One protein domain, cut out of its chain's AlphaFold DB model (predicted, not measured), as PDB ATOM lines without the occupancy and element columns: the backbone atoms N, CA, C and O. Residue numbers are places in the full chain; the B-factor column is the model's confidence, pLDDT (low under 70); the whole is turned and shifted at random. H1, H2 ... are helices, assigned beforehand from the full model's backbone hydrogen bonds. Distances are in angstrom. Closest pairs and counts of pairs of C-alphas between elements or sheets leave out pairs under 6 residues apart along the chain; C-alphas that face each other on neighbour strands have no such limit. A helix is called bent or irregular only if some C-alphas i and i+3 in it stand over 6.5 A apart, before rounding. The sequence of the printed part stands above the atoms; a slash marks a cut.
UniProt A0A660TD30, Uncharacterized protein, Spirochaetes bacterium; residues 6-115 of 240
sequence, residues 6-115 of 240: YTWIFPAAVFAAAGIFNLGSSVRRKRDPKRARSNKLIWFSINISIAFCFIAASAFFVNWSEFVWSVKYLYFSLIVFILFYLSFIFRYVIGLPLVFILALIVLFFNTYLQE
ATOM      1  N   TYR A   6     -20.424  22.042 -40.075       84.56
ATOM      2  CA  TYR A   6     -20.544  21.814 -38.628       84.56
ATOM      3  C   TYR A   6     -19.429  20.899 -38.095       84.56
ATOM      4  O   TYR A   6     -18.904  21.140 -37.007       84.56
ATOM      5  N   THR A   7     -19.006  19.905 -38.885       86.38
ATOM      6  CA  THR A   7     -17.939  18.957 -38.524       86.38
ATOM      7  C   THR A   7     -16.591  19.640 -38.307       86.38
ATOM      8  O   THR A   7     -15.794  19.170 -37.501       86.38
ATOM      9  N   TRP A   8     -16.332  20.750 -38.999       90.88
ATOM     10  CA  TRP A   8     -15.077  21.495 -38.896       90.88
ATOM     11  C   TRP A   8     -15.149  22.619 -37.861       90.88
ATOM     12  O   TRP A   8     -14.191  22.846 -37.121       90.88
ATOM     13  N   ILE A   9     -16.300  23.292 -37.765       90.81
ATOM     14  CA  ILE A   9     -16.527  24.358 -36.781       90.81
ATOM     15  C   ILE A   9     -16.532  23.799 -35.357       90.81
ATOM     16  O   ILE A   9     -15.998  24.437 -34.454       90.81
ATOM     17  N   PHE A  10     -17.094  22.606 -35.148       91.19
ATOM     18  CA  PHE A  10     -17.165  21.982 -33.829       91.19
ATOM     19  C   PHE A  10     -15.788  21.838 -33.150       91.19
ATOM     20  O   PHE A  10     -15.592  22.453 -32.099       91.19
ATOM     21  N   PRO A  11     -14.803  21.103 -33.712       92.31
ATOM     22  CA  PRO A  11     -13.493  20.977 -33.084       92.31
ATOM     23  C   PRO A  11     -12.783  22.331 -32.985       92.31
ATOM     24  O   PRO A  11     -12.159  22.604 -31.962       92.31
ATOM     25  N   ALA A  12     -12.929  23.219 -33.976       95.00
ATOM     26  CA  ALA A  12     -12.350  24.559 -33.913       95.00
ATOM     27  C   ALA A  12     -12.844  25.352 -32.687       95.00
ATOM     28  O   ALA A  12     -12.033  25.899 -31.938       95.00
ATOM     29  N   ALA A  13     -14.156  25.361 -32.437       94.88
ATOM     30  CA  ALA A  13     -14.757  26.032 -31.287       94.88
ATOM     31  C   ALA A  13     -14.324  25.400 -29.951       94.88
ATOM     32  O   ALA A  13     -14.025  26.125 -28.998       94.88
ATOM     33  N   VAL A  14     -14.220  24.066 -29.885       93.19
ATOM     34  CA  VAL A  14     -13.729  23.336 -28.698       93.19
ATOM     35  C   VAL A  14     -12.294  23.740 -28.354       93.19
ATOM     36  O   VAL A  14     -11.998  24.086 -27.206       93.19
ATOM     37  N   PHE A  15     -11.395  23.741 -29.342       95.50
ATOM     38  CA  PHE A  15      -9.998  24.124 -29.139       95.50
ATOM     39  C   PHE A  15      -9.850  25.616 -28.817       95.50
ATOM     40  O   PHE A  15      -9.060  25.980 -27.943       95.50
ATOM     41  N   ALA A  16     -10.658  26.484 -29.428       96.56
ATOM     42  CA  ALA A  16     -10.700  27.898 -29.069       96.56
ATOM     43  C   ALA A  16     -11.111  28.100 -27.599       96.56
ATOM     44  O   ALA A  16     -10.455  28.853 -26.870       96.56
ATOM     45  N   ALA A  17     -12.141  27.383 -27.131       94.50
ATOM     46  CA  ALA A  17     -12.583  27.416 -25.737       94.50
ATOM     47  C   ALA A  17     -11.489  26.935 -24.773       94.50
ATOM     48  O   ALA A  17     -11.231  27.585 -23.756       94.50
ATOM     49  N   ALA A  18     -10.791  25.847 -25.116       92.44
ATOM     50  CA  ALA A  18      -9.666  25.331 -24.336       92.44
ATOM     51  C   ALA A  18      -8.502  26.337 -24.269       92.44
ATOM     52  O   ALA A  18      -7.896  26.532 -23.211       92.44
ATOM     53  N   GLY A  19      -8.208  27.016 -25.382       93.19
ATOM     54  CA  GLY A  19      -7.232  28.100 -25.436       93.19
ATOM     55  C   GLY A  19      -7.599  29.226 -24.471       93.19
ATOM     56  O   GLY A  19      -6.847  29.518 -23.537       93.19
ATOM     57  N   ILE A  20      -8.781  29.821 -24.640       93.88
ATOM     58  CA  ILE A  20      -9.231  30.959 -23.822       93.88
ATOM     59  C   ILE A  20      -9.303  30.591 -22.334       93.88
ATOM     60  O   ILE A  20      -8.881  31.375 -21.481       93.88
ATOM     61  N   PHE A  21      -9.729  29.372 -22.002       91.00
ATOM     62  CA  PHE A  21      -9.693  28.874 -20.629       91.00
ATOM     63  C   PHE A  21      -8.272  28.850 -20.036       91.00
ATOM     64  O   PHE A  21      -8.041  29.326 -18.916       91.00
ATOM     65  N   ASN A  22      -7.287  28.351 -20.793       88.00
ATOM     66  CA  ASN A  22      -5.890  28.328 -20.357       88.00
ATOM     67  C   ASN A  22      -5.346  29.741 -20.091       88.00
ATOM     68  O   ASN A  22      -4.615  29.928 -19.110       88.00
ATOM     69  N   LEU A  23      -5.767  30.728 -20.889       86.94
ATOM     70  CA  LEU A  23      -5.432  32.141 -20.701       86.94
ATOM     71  C   LEU A  23      -6.079  32.722 -19.427       86.94
ATOM     72  O   LEU A  23      -5.391  33.339 -18.610       86.94
ATOM     73  N   GLY A  24      -7.376  32.471 -19.212       81.44
ATOM     74  CA  GLY A  24      -8.149  33.001 -18.080       81.44
ATOM     75  C   GLY A  24      -7.786  32.396 -16.717       81.44
ATOM     76  O   GLY A  24      -7.847  33.067 -15.688       81.44
ATOM     77  N   SER A  25      -7.306  31.150 -16.680       71.50
ATOM     78  CA  SER A  25      -6.953  30.440 -15.437       71.50
ATOM     79  C   SER A  25      -5.754  31.028 -14.657       71.50
ATOM     80  O   SER A  25      -5.308  30.452 -13.658       71.50
ATOM     81  N   SER A  26      -5.157  32.133 -15.123       57.22
ATOM     82  CA  SER A  26      -3.895  32.730 -14.648       57.22
ATOM     83  C   SER A  26      -3.914  33.253 -13.196       57.22
ATOM     84  O   SER A  26      -2.859  33.446 -12.599       57.22
ATOM     85  N   VAL A  27      -5.084  33.419 -12.576       57.06
ATOM     86  CA  VAL A  27      -5.225  34.250 -11.361       57.06
ATOM     87  C   VAL A  27      -4.927  33.523 -10.032       57.06
ATOM     88  O   VAL A  27      -4.716  34.168  -9.006       57.06
ATOM     89  N   ARG A  28      -4.846  32.185  -9.989       57.84
ATOM     90  CA  ARG A  28      -4.592  31.474  -8.715       57.84
ATOM     91  C   ARG A  28      -3.096  31.363  -8.396       57.84
ATOM     92  O   ARG A  28      -2.364  30.673  -9.104       57.84
ATOM     93  N   ARG A  29      -2.681  32.019  -7.298       53.69
ATOM     94  CA  ARG A  29      -1.329  32.028  -6.700       53.69
ATOM     95  C   ARG A  29      -0.707  30.623  -6.696       53.69
ATOM     96  O   ARG A  29      -1.064  29.785  -5.872       53.69
ATOM     97  N   LYS A  30       0.231  30.367  -7.612       61.91
ATOM     98  CA  LYS A  30       1.099  29.179  -7.593       61.91
ATOM     99  C   LYS A  30       2.460  29.552  -7.003       61.91
ATOM    100  O   LYS A  30       2.922  30.669  -7.209       61.91
ATOM    101  N   ARG A  31       3.088  28.586  -6.317       62.62
ATOM    102  CA  ARG A  31       4.420  28.687  -5.685       62.62
ATOM    103  C   ARG A  31       5.514  29.185  -6.648       62.62
ATOM    104  O   ARG A  31       6.396  29.897  -6.200       62.62
ATOM    105  N   ASP A  32       5.380  28.899  -7.952       71.25
ATOM    106  CA  ASP A  32       6.237  29.416  -9.032       71.25
ATOM    107  C   ASP A  32       5.418  30.053 -10.176       71.25
ATOM    108  O   ASP A  32       5.002  29.368 -11.122       71.25
ATOM    109  N   PRO A  33       5.171  31.373 -10.139       69.56
ATOM    110  CA  PRO A  33       4.317  32.042 -11.119       69.56
ATOM    111  C   PRO A  33       4.941  32.110 -12.522       69.56
ATOM    112  O   PRO A  33       4.218  32.024 -13.516       69.56
ATOM    113  N   LYS A  34       6.277  32.211 -12.635       73.00
ATOM    114  CA  LYS A  34       6.975  32.347 -13.930       73.00
ATOM    115  C   LYS A  34       6.867  31.079 -14.788       73.00
ATOM    116  O   LYS A  34       6.426  31.151 -15.935       73.00
ATOM    117  N   ARG A  35       7.190  29.910 -14.222       70.31
ATOM    118  CA  ARG A  35       7.123  28.616 -14.930       70.31
ATOM    119  C   ARG A  35       5.680  28.228 -15.269       70.31
ATOM    120  O   ARG A  35       5.407  27.736 -16.361       70.31
ATOM    121  N   ALA A  36       4.735  28.525 -14.374       70.75
ATOM    122  CA  ALA A  36       3.316  28.279 -14.612       70.75
ATOM    123  C   ALA A  36       2.728  29.148 -15.739       70.75
ATOM    124  O   ALA A  36       1.862  28.674 -16.471       70.75
ATOM    125  N   ARG A  37       3.187  30.398 -15.891       73.25
ATOM    126  CA  ARG A  37       2.733  31.307 -16.956       73.25
ATOM    127  C   ARG A  37       3.245  30.882 -18.333       73.25
ATOM    128  O   ARG A  37       2.465  30.883 -19.279       73.25
ATOM    129  N   SER A  38       4.513  30.474 -18.432       78.75
ATOM    130  CA  SER A  38       5.116  30.006 -19.691       78.75
ATOM    131  C   SER A  38       4.385  28.781 -20.253       78.75
ATOM    132  O   SER A  38       3.913  28.820 -21.387       78.75
ATOM    133  N   ASN A  39       4.160  27.748 -19.433       82.94
ATOM    134  CA  ASN A  39       3.459  26.542 -19.884       82.94
ATOM    135  C   ASN A  39       2.024  26.834 -20.355       82.94
ATOM    136  O   ASN A  39       1.569  26.248 -21.331       82.94
ATOM    137  N   LYS A  40       1.303  27.749 -19.696       83.44
ATOM    138  CA  LYS A  40      -0.066  28.113 -20.098       83.44
ATOM    139  C   LYS A  40      -0.123  28.843 -21.432       83.44
ATOM    140  O   LYS A  40      -1.020  28.561 -22.215       83.44
ATOM    141  N   LEU A  41       0.815  29.758 -21.685       87.81
ATOM    142  CA  LEU A  41       0.904  30.448 -22.973       87.81
ATOM    143  C   LEU A  41       1.221  29.467 -24.102       87.81
ATOM    144  O   LEU A  41       0.618  29.563 -25.162       87.81
ATOM    145  N   ILE A  42       2.086  28.480 -23.850       90.88
ATOM    146  CA  ILE A  42       2.363  27.406 -24.810       90.88
ATOM    147  C   ILE A  42       1.077  26.630 -25.126       90.88
ATOM    148  O   ILE A  42       0.720  26.493 -26.292       90.88
ATOM    149  N   TRP A  43       0.332  26.187 -24.107       89.56
ATOM    150  CA  TRP A  43      -0.940  25.486 -24.318       89.56
ATOM    151  C   TRP A  43      -2.001  26.355 -24.999       89.56
ATOM    152  O   TRP A  43      -2.735  25.855 -25.845       89.56
ATOM    153  N   PHE A  44      -2.087  27.643 -24.666       92.56
ATOM    154  CA  PHE A  44      -2.954  28.592 -25.364       92.56
ATOM    155  C   PHE A  44      -2.622  28.640 -26.859       92.56
ATOM    156  O   PHE A  44      -3.507  28.403 -27.679       92.56
ATOM    157  N   SER A  45      -1.351  28.864 -27.203       94.75
ATOM    158  CA  SER A  45      -0.899  28.940 -28.591       94.75
ATOM    159  C   SER A  45      -1.145  27.636 -29.343       94.75
ATOM    160  O   SER A  45      -1.655  27.676 -30.453       94.75
ATOM    161  N   ILE A  46      -0.860  26.479 -28.734       96.00
ATOM    162  CA  ILE A  46      -1.127  25.171 -29.350       96.00
ATOM    163  C   ILE A  46      -2.620  25.011 -29.659       96.00
ATOM    164  O   ILE A  46      -2.976  24.681 -30.785       96.00
ATOM    165  N   ASN A  47      -3.499  25.276 -28.688       94.88
ATOM    166  CA  ASN A  47      -4.942  25.108 -28.877       94.88
ATOM    167  C   ASN A  47      -5.501  26.066 -29.941       94.88
ATOM    168  O   ASN A  47      -6.280  25.646 -30.791       94.88
ATOM    169  N   ILE A  48      -5.079  27.333 -29.946       95.81
ATOM    170  CA  ILE A  48      -5.509  28.300 -30.966       95.81
ATOM    171  C   ILE A  48      -4.979  27.927 -32.353       95.81
ATOM    172  O   ILE A  48      -5.731  28.005 -33.322       95.81
ATOM    173  N   SER A  49      -3.732  27.460 -32.458       97.00
ATOM    174  CA  SER A  49      -3.189  26.965 -33.724       97.00
ATOM    175  C   SER A  49      -3.994  25.782 -34.252       97.00
ATOM    176  O   SER A  49      -4.347  25.770 -35.426       97.00
ATOM    177  N   ILE A  50      -4.360  24.825 -33.392       96.19
ATOM    178  CA  ILE A  50      -5.212  23.694 -33.783       96.19
ATOM    179  C   ILE A  50      -6.594  24.186 -34.238       96.19
ATOM    180  O   ILE A  50      -7.083  23.746 -35.279       96.19
ATOM    181  N   ALA A  51      -7.212  25.123 -33.512       96.12
ATOM    182  CA  ALA A  51      -8.492  25.709 -33.906       96.12
ATOM    183  C   ALA A  51      -8.414  26.364 -35.295       96.12
ATOM    184  O   ALA A  51      -9.282  26.141 -36.141       96.12
ATOM    185  N   PHE A  52      -7.338  27.110 -35.556       96.00
ATOM    186  CA  PHE A  52      -7.089  27.727 -36.855       96.00
ATOM    187  C   PHE A  52      -6.854  26.682 -37.952       96.00
ATOM    188  O   PHE A  52      -7.396  26.824 -39.043       96.00
ATOM    189  N   CYS A  53      -6.123  25.600 -37.662       96.56
ATOM    190  CA  CYS A  53      -5.938  24.491 -38.595       96.56
ATOM    191  C   CYS A  53      -7.270  23.852 -39.007       96.56
ATOM    192  O   CYS A  53      -7.439  23.564 -40.185       96.56
ATOM    193  N   PHE A  54      -8.229  23.667 -38.093       94.50
ATOM    194  CA  PHE A  54      -9.553  23.135 -38.448       94.50
ATOM    195  C   PHE A  54     -10.353  24.089 -39.341       94.50
ATOM    196  O   PHE A  54     -10.958  23.648 -40.319       94.50
ATOM    197  N   ILE A  55     -10.323  25.394 -39.052       92.81
ATOM    198  CA  ILE A  55     -10.986  26.406 -39.887       92.81
ATOM    199  C   ILE A  55     -10.331  26.458 -41.273       92.81
ATOM    200  O   ILE A  55     -11.030  26.390 -42.281       92.81
ATOM    201  N   ALA A  56      -9.000  26.497 -41.340       92.81
ATOM    202  CA  ALA A  56      -8.260  26.501 -42.597       92.81
ATOM    203  C   ALA A  56      -8.483  25.208 -43.398       92.81
ATOM    204  O   ALA A  56      -8.721  25.266 -44.600       92.81
ATOM    205  N   ALA A  57      -8.482  24.044 -42.739       91.31
ATOM    206  CA  ALA A  57      -8.766  22.762 -43.376       91.31
ATOM    207  C   ALA A  57     -10.168  22.742 -43.998       91.31
ATOM    208  O   ALA A  57     -10.336  22.267 -45.119       91.31
ATOM    209  N   SER A  58     -11.163  23.324 -43.322       91.06
ATOM    210  CA  SER A  58     -12.526  23.396 -43.853       91.06
ATOM    211  C   SER A  58     -12.616  24.137 -45.192       91.06
ATOM    212  O   SER A  58     -13.480  23.805 -45.998       91.06
ATOM    213  N   ALA A  59     -11.710  25.083 -45.471       88.62
ATOM    214  CA  ALA A  59     -11.675  25.810 -46.741       88.62
ATOM    215  C   ALA A  59     -11.325  24.916 -47.941       88.62
ATOM    216  O   ALA A  59     -11.716  25.226 -49.062       88.62
ATOM    217  N   PHE A  60     -10.637  23.792 -47.716       89.75
ATOM    218  CA  PHE A  60     -10.308  22.832 -48.773       89.75
ATOM    219  C   PHE A  60     -11.438  21.838 -49.057       89.75
ATOM    220  O   PHE A  60     -11.511  21.289 -50.154       89.75
ATOM    221  N   PHE A  61     -12.306  21.579 -48.075       86.88
ATOM    222  CA  PHE A  61     -13.331  20.533 -48.164       86.88
ATOM    223  C   PHE A  61     -14.758  21.067 -48.304       86.88
ATOM    224  O   PHE A  61     -15.647  20.310 -48.695       86.88
ATOM    225  N   VAL A  62     -14.992  22.341 -47.979       84.75
ATOM    226  CA  VAL A  62     -16.314  22.973 -47.996       84.75
ATOM    227  C   VAL A  62     -16.298  24.195 -48.908       84.75
ATOM    228  O   VAL A  62     -15.377  25.007 -48.853       84.75
ATOM    229  N   ASN A  63     -17.342  24.364 -49.725       83.31
ATOM    230  CA  ASN A  63     -17.514  25.563 -50.540       83.31
ATOM    231  C   ASN A  63     -17.952  26.747 -49.663       83.31
ATOM    232  O   ASN A  63     -19.140  26.997 -49.487       83.31
ATOM    233  N   TRP A  64     -16.992  27.486 -49.105       80.19
ATOM    234  CA  TRP A  64     -17.264  28.621 -48.215       80.19
ATOM    235  C   TRP A  64     -18.182  29.675 -48.844       80.19
ATOM    236  O   TRP A  64     -18.977  30.266 -48.119       80.19
ATOM    237  N   SER A  65     -18.146  29.870 -50.169       80.38
ATOM    238  CA  SER A  65     -18.959  30.888 -50.858       80.38
ATOM    239  C   SER A  65     -20.463  30.782 -50.571       80.38
ATOM    240  O   SER A  65     -21.144  31.803 -50.500       80.38
ATOM    241  N   GLU A  66     -20.960  29.574 -50.303       75.06
ATOM    242  CA  GLU A  66     -22.367  29.308 -49.991       75.06
ATOM    243  C   GLU A  66     -22.712  29.549 -48.506       75.06
ATOM    244  O   GLU A  66     -23.883  29.695 -48.156       75.06
ATOM    245  N   PHE A  67     -21.711  29.622 -47.618       69.75
ATOM    246  CA  PHE A  67     -21.911  29.495 -46.168       69.75
ATOM    247  C   PHE A  67     -21.309  30.614 -45.302       69.75
ATOM    248  O   PHE A  67     -21.749  30.749 -44.159       69.75
ATOM    249  N   VAL A  68     -20.359  31.428 -45.801       68.50
ATOM    250  CA  VAL A  68     -19.603  32.430 -44.993       68.50
ATOM    251  C   VAL A  68     -20.514  33.368 -44.192       68.50
ATOM    252  O   VAL A  68     -20.152  33.813 -43.105       68.50
ATOM    253  N   TRP A  69     -21.714  33.643 -44.703       68.81
ATOM    254  CA  TRP A  69     -22.638  34.630 -44.141       68.81
ATOM    255  C   TRP A  69     -23.852  34.030 -43.434       68.81
ATOM    256  O   TRP A  69     -24.733  34.765 -42.985       68.81
ATOM    257  N   SER A  70     -23.921  32.704 -43.300       79.50
ATOM    258  CA  SER A  70     -25.029  32.089 -42.578       79.50
ATOM    259  C   SER A  70     -24.833  32.258 -41.071       79.50
ATOM    260  O   SER A  70     -23.974  31.631 -40.445       79.50
ATOM    261  N   VAL A  71     -25.684  33.095 -40.473       81.81
ATOM    262  CA  VAL A  71     -25.715  33.394 -39.029       81.81
ATOM    263  C   VAL A  71     -25.831  32.111 -38.184       81.81
ATOM    264  O   VAL A  71     -25.352  32.061 -37.051       81.81
ATOM    265  N   LYS A  72     -26.390  31.034 -38.755       82.06
ATOM    266  CA  LYS A  72     -26.520  29.717 -38.113       82.06
ATOM    267  C   LYS A  72     -25.173  29.152 -37.646       82.06
ATOM    268  O   LYS A  72     -25.066  28.680 -36.515       82.06
ATOM    269  N   TYR A  73     -24.131  29.240 -38.475       83.56
ATOM    270  CA  TYR A  73     -22.807  28.699 -38.141       83.56
ATOM    271  C   TYR A  73     -22.097  29.511 -37.063       83.56
ATOM    272  O   TYR A  73     -21.394  28.944 -36.225       83.56
ATOM    273  N   LEU A  74     -22.319  30.827 -37.051       86.12
ATOM    274  CA  LEU A  74     -21.795  31.706 -36.014       86.12
ATOM    275  C   LEU A  74     -22.441  31.392 -34.662       86.12
ATOM    276  O   LEU A  74     -21.722  31.207 -33.682       86.12
ATOM    277  N   TYR A  75     -23.770  31.245 -34.613       86.31
ATOM    278  CA  TYR A  75     -24.462  30.814 -33.394       86.31
ATOM    279  C   TYR A  75     -24.011  29.429 -32.939       86.31
ATOM    280  O   TYR A  75     -23.775  29.231 -31.751       86.31
ATOM    281  N   PHE A  76     -23.840  28.485 -33.865       87.12
ATOM    282  CA  PHE A  76     -23.355  27.147 -33.531       87.12
ATOM    283  C   PHE A  76     -21.965  27.198 -32.894       87.12
ATOM    284  O   PHE A  76     -21.772  26.674 -31.798       87.12
ATOM    285  N   SER A  77     -21.024  27.889 -33.543       90.06
ATOM    286  CA  SER A  77     -19.667  28.089 -33.029       90.06
ATOM    287  C   SER A  77     -19.687  28.725 -31.638       90.06
ATOM    288  O   SER A  77     -19.028  28.234 -30.723       90.06
ATOM    289  N   LEU A  78     -20.504  29.767 -31.449       91.50
ATOM    290  CA  LEU A  78     -20.633  30.477 -30.180       91.50
ATOM    291  C   LEU A  78     -21.207  29.586 -29.069       91.50
ATOM    292  O   LEU A  78     -20.674  29.585 -27.960       91.50
ATOM    293  N   ILE A  79     -22.256  28.806 -29.347       89.75
ATOM    294  CA  ILE A  79     -22.851  27.895 -28.360       89.75
ATOM    295  C   ILE A  79     -21.858  26.801 -27.970       89.75
ATOM    296  O   ILE A  79     -21.638  26.584 -26.778       89.75
ATOM    297  N   VAL A  80     -21.216  26.147 -28.945       91.12
ATOM    298  CA  VAL A  80     -20.193  25.122 -28.675       91.12
ATOM    299  C   VAL A  80     -19.056  25.723 -27.852       91.12
ATOM    300  O   VAL A  80     -18.669  25.158 -26.830       91.12
ATOM    301  N   PHE A  81     -18.573  26.905 -28.232       94.25
ATOM    302  CA  PHE A  81     -17.539  27.618 -27.496       94.25
ATOM    303  C   PHE A  81     -17.938  27.862 -26.033       94.25
ATOM    304  O   PHE A  81     -17.187  27.492 -25.131       94.25
ATOM    305  N   ILE A  82     -19.119  28.440 -25.780       92.12
ATOM    306  CA  ILE A  82     -19.599  28.752 -24.424       92.12
ATOM    307  C   ILE A  82     -19.750  27.476 -23.594       92.12
ATOM    308  O   ILE A  82     -19.285  27.429 -22.456       92.12
ATOM    309  N   LEU A  83     -20.363  26.433 -24.155       89.94
ATOM    310  CA  LEU A  83     -20.594  25.168 -23.457       89.94
ATOM    311  C   LEU A  83     -19.284  24.508 -23.026       89.94
ATOM    312  O   LEU A  83     -19.140  24.114 -21.865       89.94
ATOM    313  N   PHE A  84     -18.306  24.418 -23.927       90.75
ATOM    314  CA  PHE A  84     -17.006  23.834 -23.601       90.75
ATOM    315  C   PHE A  84     -16.190  24.738 -22.679       90.75
ATOM    316  O   PHE A  84     -15.566  24.244 -21.744       90.75
ATOM    317  N   TYR A  85     -16.248  26.057 -22.860       91.56
ATOM    318  CA  TYR A  85     -15.593  27.006 -21.965       91.56
ATOM    319  C   TYR A  85     -16.116  26.884 -20.527       91.56
ATOM    320  O   TYR A  85     -15.323  26.754 -19.593       91.56
ATOM    321  N   LEU A  86     -17.440  26.837 -20.344       89.50
ATOM    322  CA  LEU A  86     -18.066  26.579 -19.046       89.50
ATOM    323  C   LEU A  86     -17.649  25.212 -18.497       89.50
ATOM    324  O   LEU A  86     -17.254  25.116 -17.335       89.50
ATOM    325  N   SER A  87     -17.651  24.176 -19.337       88.31
ATOM    326  CA  SER A  87     -17.215  22.829 -18.949       88.31
ATOM    327  C   SER A  87     -15.772  22.805 -18.440       88.31
ATOM    328  O   SER A  87     -15.487  22.107 -17.470       88.31
ATOM    329  N   PHE A  88     -14.871  23.591 -19.037       87.44
ATOM    330  CA  PHE A  88     -13.488  23.718 -18.576       87.44
ATOM    331  C   PHE A  88     -13.356  24.533 -17.282       87.44
ATOM    332  O   PHE A  88     -12.470  24.250 -16.474       87.44
ATOM    333  N   ILE A  89     -14.232  25.520 -17.052       87.88
ATOM    334  CA  ILE A  89     -14.278  26.277 -15.790       87.88
ATOM    335  C   ILE A  89     -14.645  25.373 -14.614       87.88
ATOM    336  O   ILE A  89     -14.040  25.475 -13.537       87.88
ATOM    337  N   PHE A  90     -15.637  24.502 -14.791       83.94
ATOM    338  CA  PHE A  90     -16.016  23.557 -13.752       83.94
ATOM    339  C   PHE A  90     -14.903  22.523 -13.541       83.94
ATOM    340  O   PHE A  90     -14.212  22.106 -14.468       83.94
ATOM    341  N   ARG A  91     -14.691  22.099 -12.285       76.00
ATOM    342  CA  ARG A  91     -13.712  21.040 -11.988       76.00
ATOM    343  C   ARG A  91     -14.032  19.811 -12.842       76.00
ATOM    344  O   ARG A  91     -15.206  19.522 -13.057       76.00
ATOM    345  N   TYR A  92     -12.998  19.059 -13.228       72.62
ATOM    346  CA  TYR A  92     -13.098  17.834 -14.038       72.62
ATOM    347  C   TYR A  92     -14.248  16.895 -13.631       72.62
ATOM    348  O   TYR A  92     -14.856  16.272 -14.491       72.62
ATOM    349  N   VAL A  93     -14.583  16.854 -12.337       79.25
ATOM    350  CA  VAL A  93     -15.681  16.057 -11.768       79.25
ATOM    351  C   VAL A  93     -17.064  16.429 -12.323       79.25
ATOM    352  O   VAL A  93     -17.906  15.553 -12.442       79.25
ATOM    353  N   ILE A  94     -17.312  17.697 -12.663       83.25
ATOM    354  CA  ILE A  94     -18.616  18.187 -13.154       83.25
ATOM    355  C   ILE A  94     -18.554  18.497 -14.653       83.25
ATOM    356  O   ILE A  94     -19.493  18.197 -15.385       83.25
ATOM    357  N   GLY A  95     -17.435  19.054 -15.125       80.12
ATOM    358  CA  GLY A  95     -17.275  19.428 -16.531       80.12
ATOM    359  C   GLY A  95     -17.322  18.230 -17.480       80.12
ATOM    360  O   GLY A  95     -17.994  18.285 -18.506       80.12
ATOM    361  N   LEU A  96     -16.656  17.125 -17.126       79.38
ATOM    362  CA  LEU A  96     -16.582  15.948 -17.993       79.38
ATOM    363  C   LEU A  96     -17.938  15.232 -18.137       79.38
ATOM    364  O   LEU A  96     -18.321  14.959 -19.276       79.38
ATOM    365  N   PRO A  97     -18.720  15.008 -17.058       87.06
ATOM    366  CA  PRO A  97     -20.097  14.536 -17.195       87.06
ATOM    367  C   PRO A  97     -20.970  15.459 -18.043       87.06
ATOM    368  O   PRO A  97     -21.751  14.965 -18.848       87.06
ATOM    369  N   LEU A  98     -20.825  16.782 -17.912       83.88
ATOM    370  CA  LEU A  98     -21.624  17.732 -18.688       83.88
ATOM    371  C   LEU A  98     -21.335  17.618 -20.187       83.88
ATOM    372  O   LEU A  98     -22.270  17.517 -20.974       83.88
ATOM    373  N   VAL A  99     -20.059  17.542 -20.578       80.88
ATOM    374  CA  VAL A  99     -19.663  17.298 -21.978       80.88
ATOM    375  C   VAL A  99     -20.204  15.958 -22.475       80.88
ATOM    376  O   VAL A  99     -20.700  15.882 -23.597       80.88
ATOM    377  N   PHE A 100     -20.149  14.911 -21.647       84.62
ATOM    378  CA  PHE A 100     -20.641  13.585 -22.021       84.62
ATOM    379  C   PHE A 100     -22.160  13.570 -22.226       84.62
ATOM    380  O   PHE A 100     -22.636  13.052 -23.232       84.62
ATOM    381  N   ILE A 101     -22.922  14.197 -21.326       87.44
ATOM    382  CA  ILE A 101     -24.375  14.364 -21.463       87.44
ATOM    383  C   ILE A 101     -24.697  15.138 -22.741       87.44
ATOM    384  O   ILE A 101     -25.585  14.744 -23.492       87.44
ATOM    385  N   LEU A 102     -23.952  16.203 -23.034       80.94
ATOM    386  CA  LEU A 102     -24.174  17.004 -24.235       80.94
ATOM    387  C   LEU A 102     -23.874  16.211 -25.512       80.94
ATOM    388  O   LEU A 102     -24.651  16.262 -26.462       80.94
ATOM    389  N   ALA A 103     -22.798  15.421 -25.514       81.06
ATOM    390  CA  ALA A 103     -22.479  14.511 -26.607       81.06
ATOM    391  C   ALA A 103     -23.572  13.446 -26.801       81.06
ATOM    392  O   ALA A 103     -23.955  13.175 -27.937       81.06
ATOM    393  N   LEU A 104     -24.118  12.890 -25.713       83.50
ATOM    394  CA  LEU A 104     -25.240  11.949 -25.766       83.50
ATOM    395  C   LEU A 104     -26.506  12.596 -26.326       83.50
ATOM    396  O   LEU A 104     -27.165  11.985 -27.158       83.50
ATOM    397  N   ILE A 105     -26.823  13.829 -25.921       82.19
ATOM    398  CA  ILE A 105     -27.957  14.585 -26.464       82.19
ATOM    399  C   ILE A 105     -27.776  14.775 -27.973       82.19
ATOM    400  O   ILE A 105     -28.678  14.453 -28.739       82.19
ATOM    401  N   VAL A 106     -26.603  15.231 -28.420       78.25
ATOM    402  CA  VAL A 106     -26.318  15.417 -29.853       78.25
ATOM    403  C   VAL A 106     -26.416  14.097 -30.619       78.25
ATOM    404  O   VAL A 106     -27.007  14.059 -31.696       78.25
ATOM    405  N   LEU A 107     -25.882  13.003 -30.071       76.69
ATOM    406  CA  LEU A 107     -25.941  11.680 -30.694       76.69
ATOM    407  C   LEU A 107     -27.380  11.153 -30.758       76.69
ATOM    408  O   LEU A 107     -27.793  10.620 -31.788       76.69
ATOM    409  N   PHE A 108     -28.160  11.358 -29.698       79.69
ATOM    410  CA  PHE A 108     -29.579  11.022 -29.648       79.69
ATOM    411  C   PHE A 108     -30.373  11.807 -30.694       79.69
ATOM    412  O   PHE A 108     -31.104  11.213 -31.478       79.69
ATOM    413  N   PHE A 109     -30.180  13.126 -30.786       75.50
ATOM    414  CA  PHE A 109     -30.835  13.934 -31.815       75.50
ATOM    415  C   PHE A 109     -30.411  13.518 -33.223       75.50
ATOM    416  O   PHE A 109     -31.266  13.401 -34.091       75.50
ATOM    417  N   ASN A 110     -29.127  13.250 -33.459       73.75
ATOM    418  CA  ASN A 110     -28.645  12.828 -34.773       73.75
ATOM    419  C   ASN A 110     -29.244  11.473 -35.189       73.75
ATOM    420  O   ASN A 110     -29.713  11.329 -36.309       73.75
ATOM    421  N   THR A 111     -29.286  10.495 -34.281       75.75
ATOM    422  CA  THR A 111     -29.892   9.177 -34.551       75.75
ATOM    423  C   THR A 111     -31.406   9.260 -34.723       75.75
ATOM    424  O   THR A 111     -31.940   8.668 -35.652       75.75
ATOM    425  N   TYR A 112     -32.096  10.048 -33.900       76.31
ATOM    426  CA  TYR A 112     -33.535  10.266 -34.041       76.31
ATOM    427  C   TYR A 112     -33.883  10.980 -35.354       76.31
ATOM    428  O   TYR A 112     -34.829  10.600 -36.039       76.31
ATOM    429  N   LEU A 113     -33.103  11.995 -35.738       74.25
ATOM    430  CA  LEU A 113     -33.324  12.779 -36.954       74.25
ATOM    431  C   LEU A 113     -32.855  12.075 -38.234       74.25
ATOM    432  O   LEU A 113     -33.214  12.535 -39.309       74.25
ATOM    433  N   GLN A 114     -32.112  10.964 -38.170       74.75
ATOM    434  CA  GLN A 114     -31.675  10.234 -39.373       74.75
ATOM    435  C   GLN A 114     -32.842   9.731 -40.238       74.75
ATOM    436  O   GLN A 114     -32.715   9.666 -41.462       74.75
ATOM    437  N   GLU A 115     -33.980   9.396 -39.625       74.69
ATOM    438  CA  GLU A 115     -35.195   8.999 -40.352       74.69
ATOM    439  C   GLU A 115     -35.924  10.189 -40.986       74.69
ATOM    440  O   GLU A 115     -36.691  10.028 -41.939       74.69
TER     441      GLU A 115
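Overview. This is residues 6 to 115 of the 240 residues of an uncharacterized protein of Spirochaetes bacterium (UniProt A0A660TD30). Four helices form a loose, elongated slab, in the order H2, H1, H3, H4 through space: H1 and H2 make a long hairpin side by side, H3 packs slantwise on the other side of H1, and H4 is joined to the body near the end of H3. H3 and H4 form a second hairpin, shaped like a V that opens away from their link, and residues 103 to 115 stick out along the free arm. The printed part has 110 residues with four named helices, H1 to H4 along the chain, and no named strand; its class is all helix. The whole is loose, with a radius of gyration of the C-alphas of 16.4 A, and spans 55 by 31 by 19 A.

Along the chain. H1, residues 6 to 27, begins with C-alpha 6 at (-20.544, 21.814, -38.628) and is 33.7 A long. It is irregular: C-alphas 24 and 27 are 7.4 A apart. H2, residues 33 to 61, is the longest helix at 42.6 A, and its C-alpha 61 is at (-13.331, 20.533, -48.164). H3, residues 71 to 89, is 26.9 A long. H4, residues 92 to 113, is 31.0 A long and ends with C-alpha 113 at (-33.324, 12.779, -36.954). H4 is neither bent nor irregular, but only just: C-alphas 93 and 96 are 6.3 A apart.

Arrangement. H1 and H2 touch as a helical hairpin, at a shallow tilt of 13 degrees, opposite ways; their closest C-alphas are those of Ala 12 and Ala 51, 4.0 A apart. H1 and H3 touch at a steep tilt of 40 degrees and run the same way, with the closest C-alphas, those of Ala 17 and Tyr 85, 4.8 A apart. H3 and H4 also touch as a helical hairpin, at a shallow tilt of 31 degrees, opposite ways. Their closest C-alphas are those of Ser 87 and Gly 95, 4.2 A apart; H3 touches H4 with residues 84 to 89 alone, and H4 touches H3 with residues 94 to 99 alone. H2 is apart from H3 and from H4, and H1 is apart from H4. In H3 every O i to N i+4 pair is within hydrogen-bond range; the figures are 15 of 18 in H1, 22 of 25 in H2 and 17 of 18 in H4.

Size, cuts and confidence. The two C-alphas farthest apart, those of Arg 31 and Glu 115, are 56.2 A from each other. The printed part has no cut. The links H1 to H2 and H3 to H4 are tight, and the link H2 to H3, nine residues, is short. Residues 27 to 35, of which 33 to 35 belong to H2, stand free, as do residues 63 to 71 and residues 103 to 115, of which 103 to 113 belong to H4. The mean pLDDT of the printed part is 83.8; residues 26 to 31, residue 33 and residues 67 to 69 are under 70.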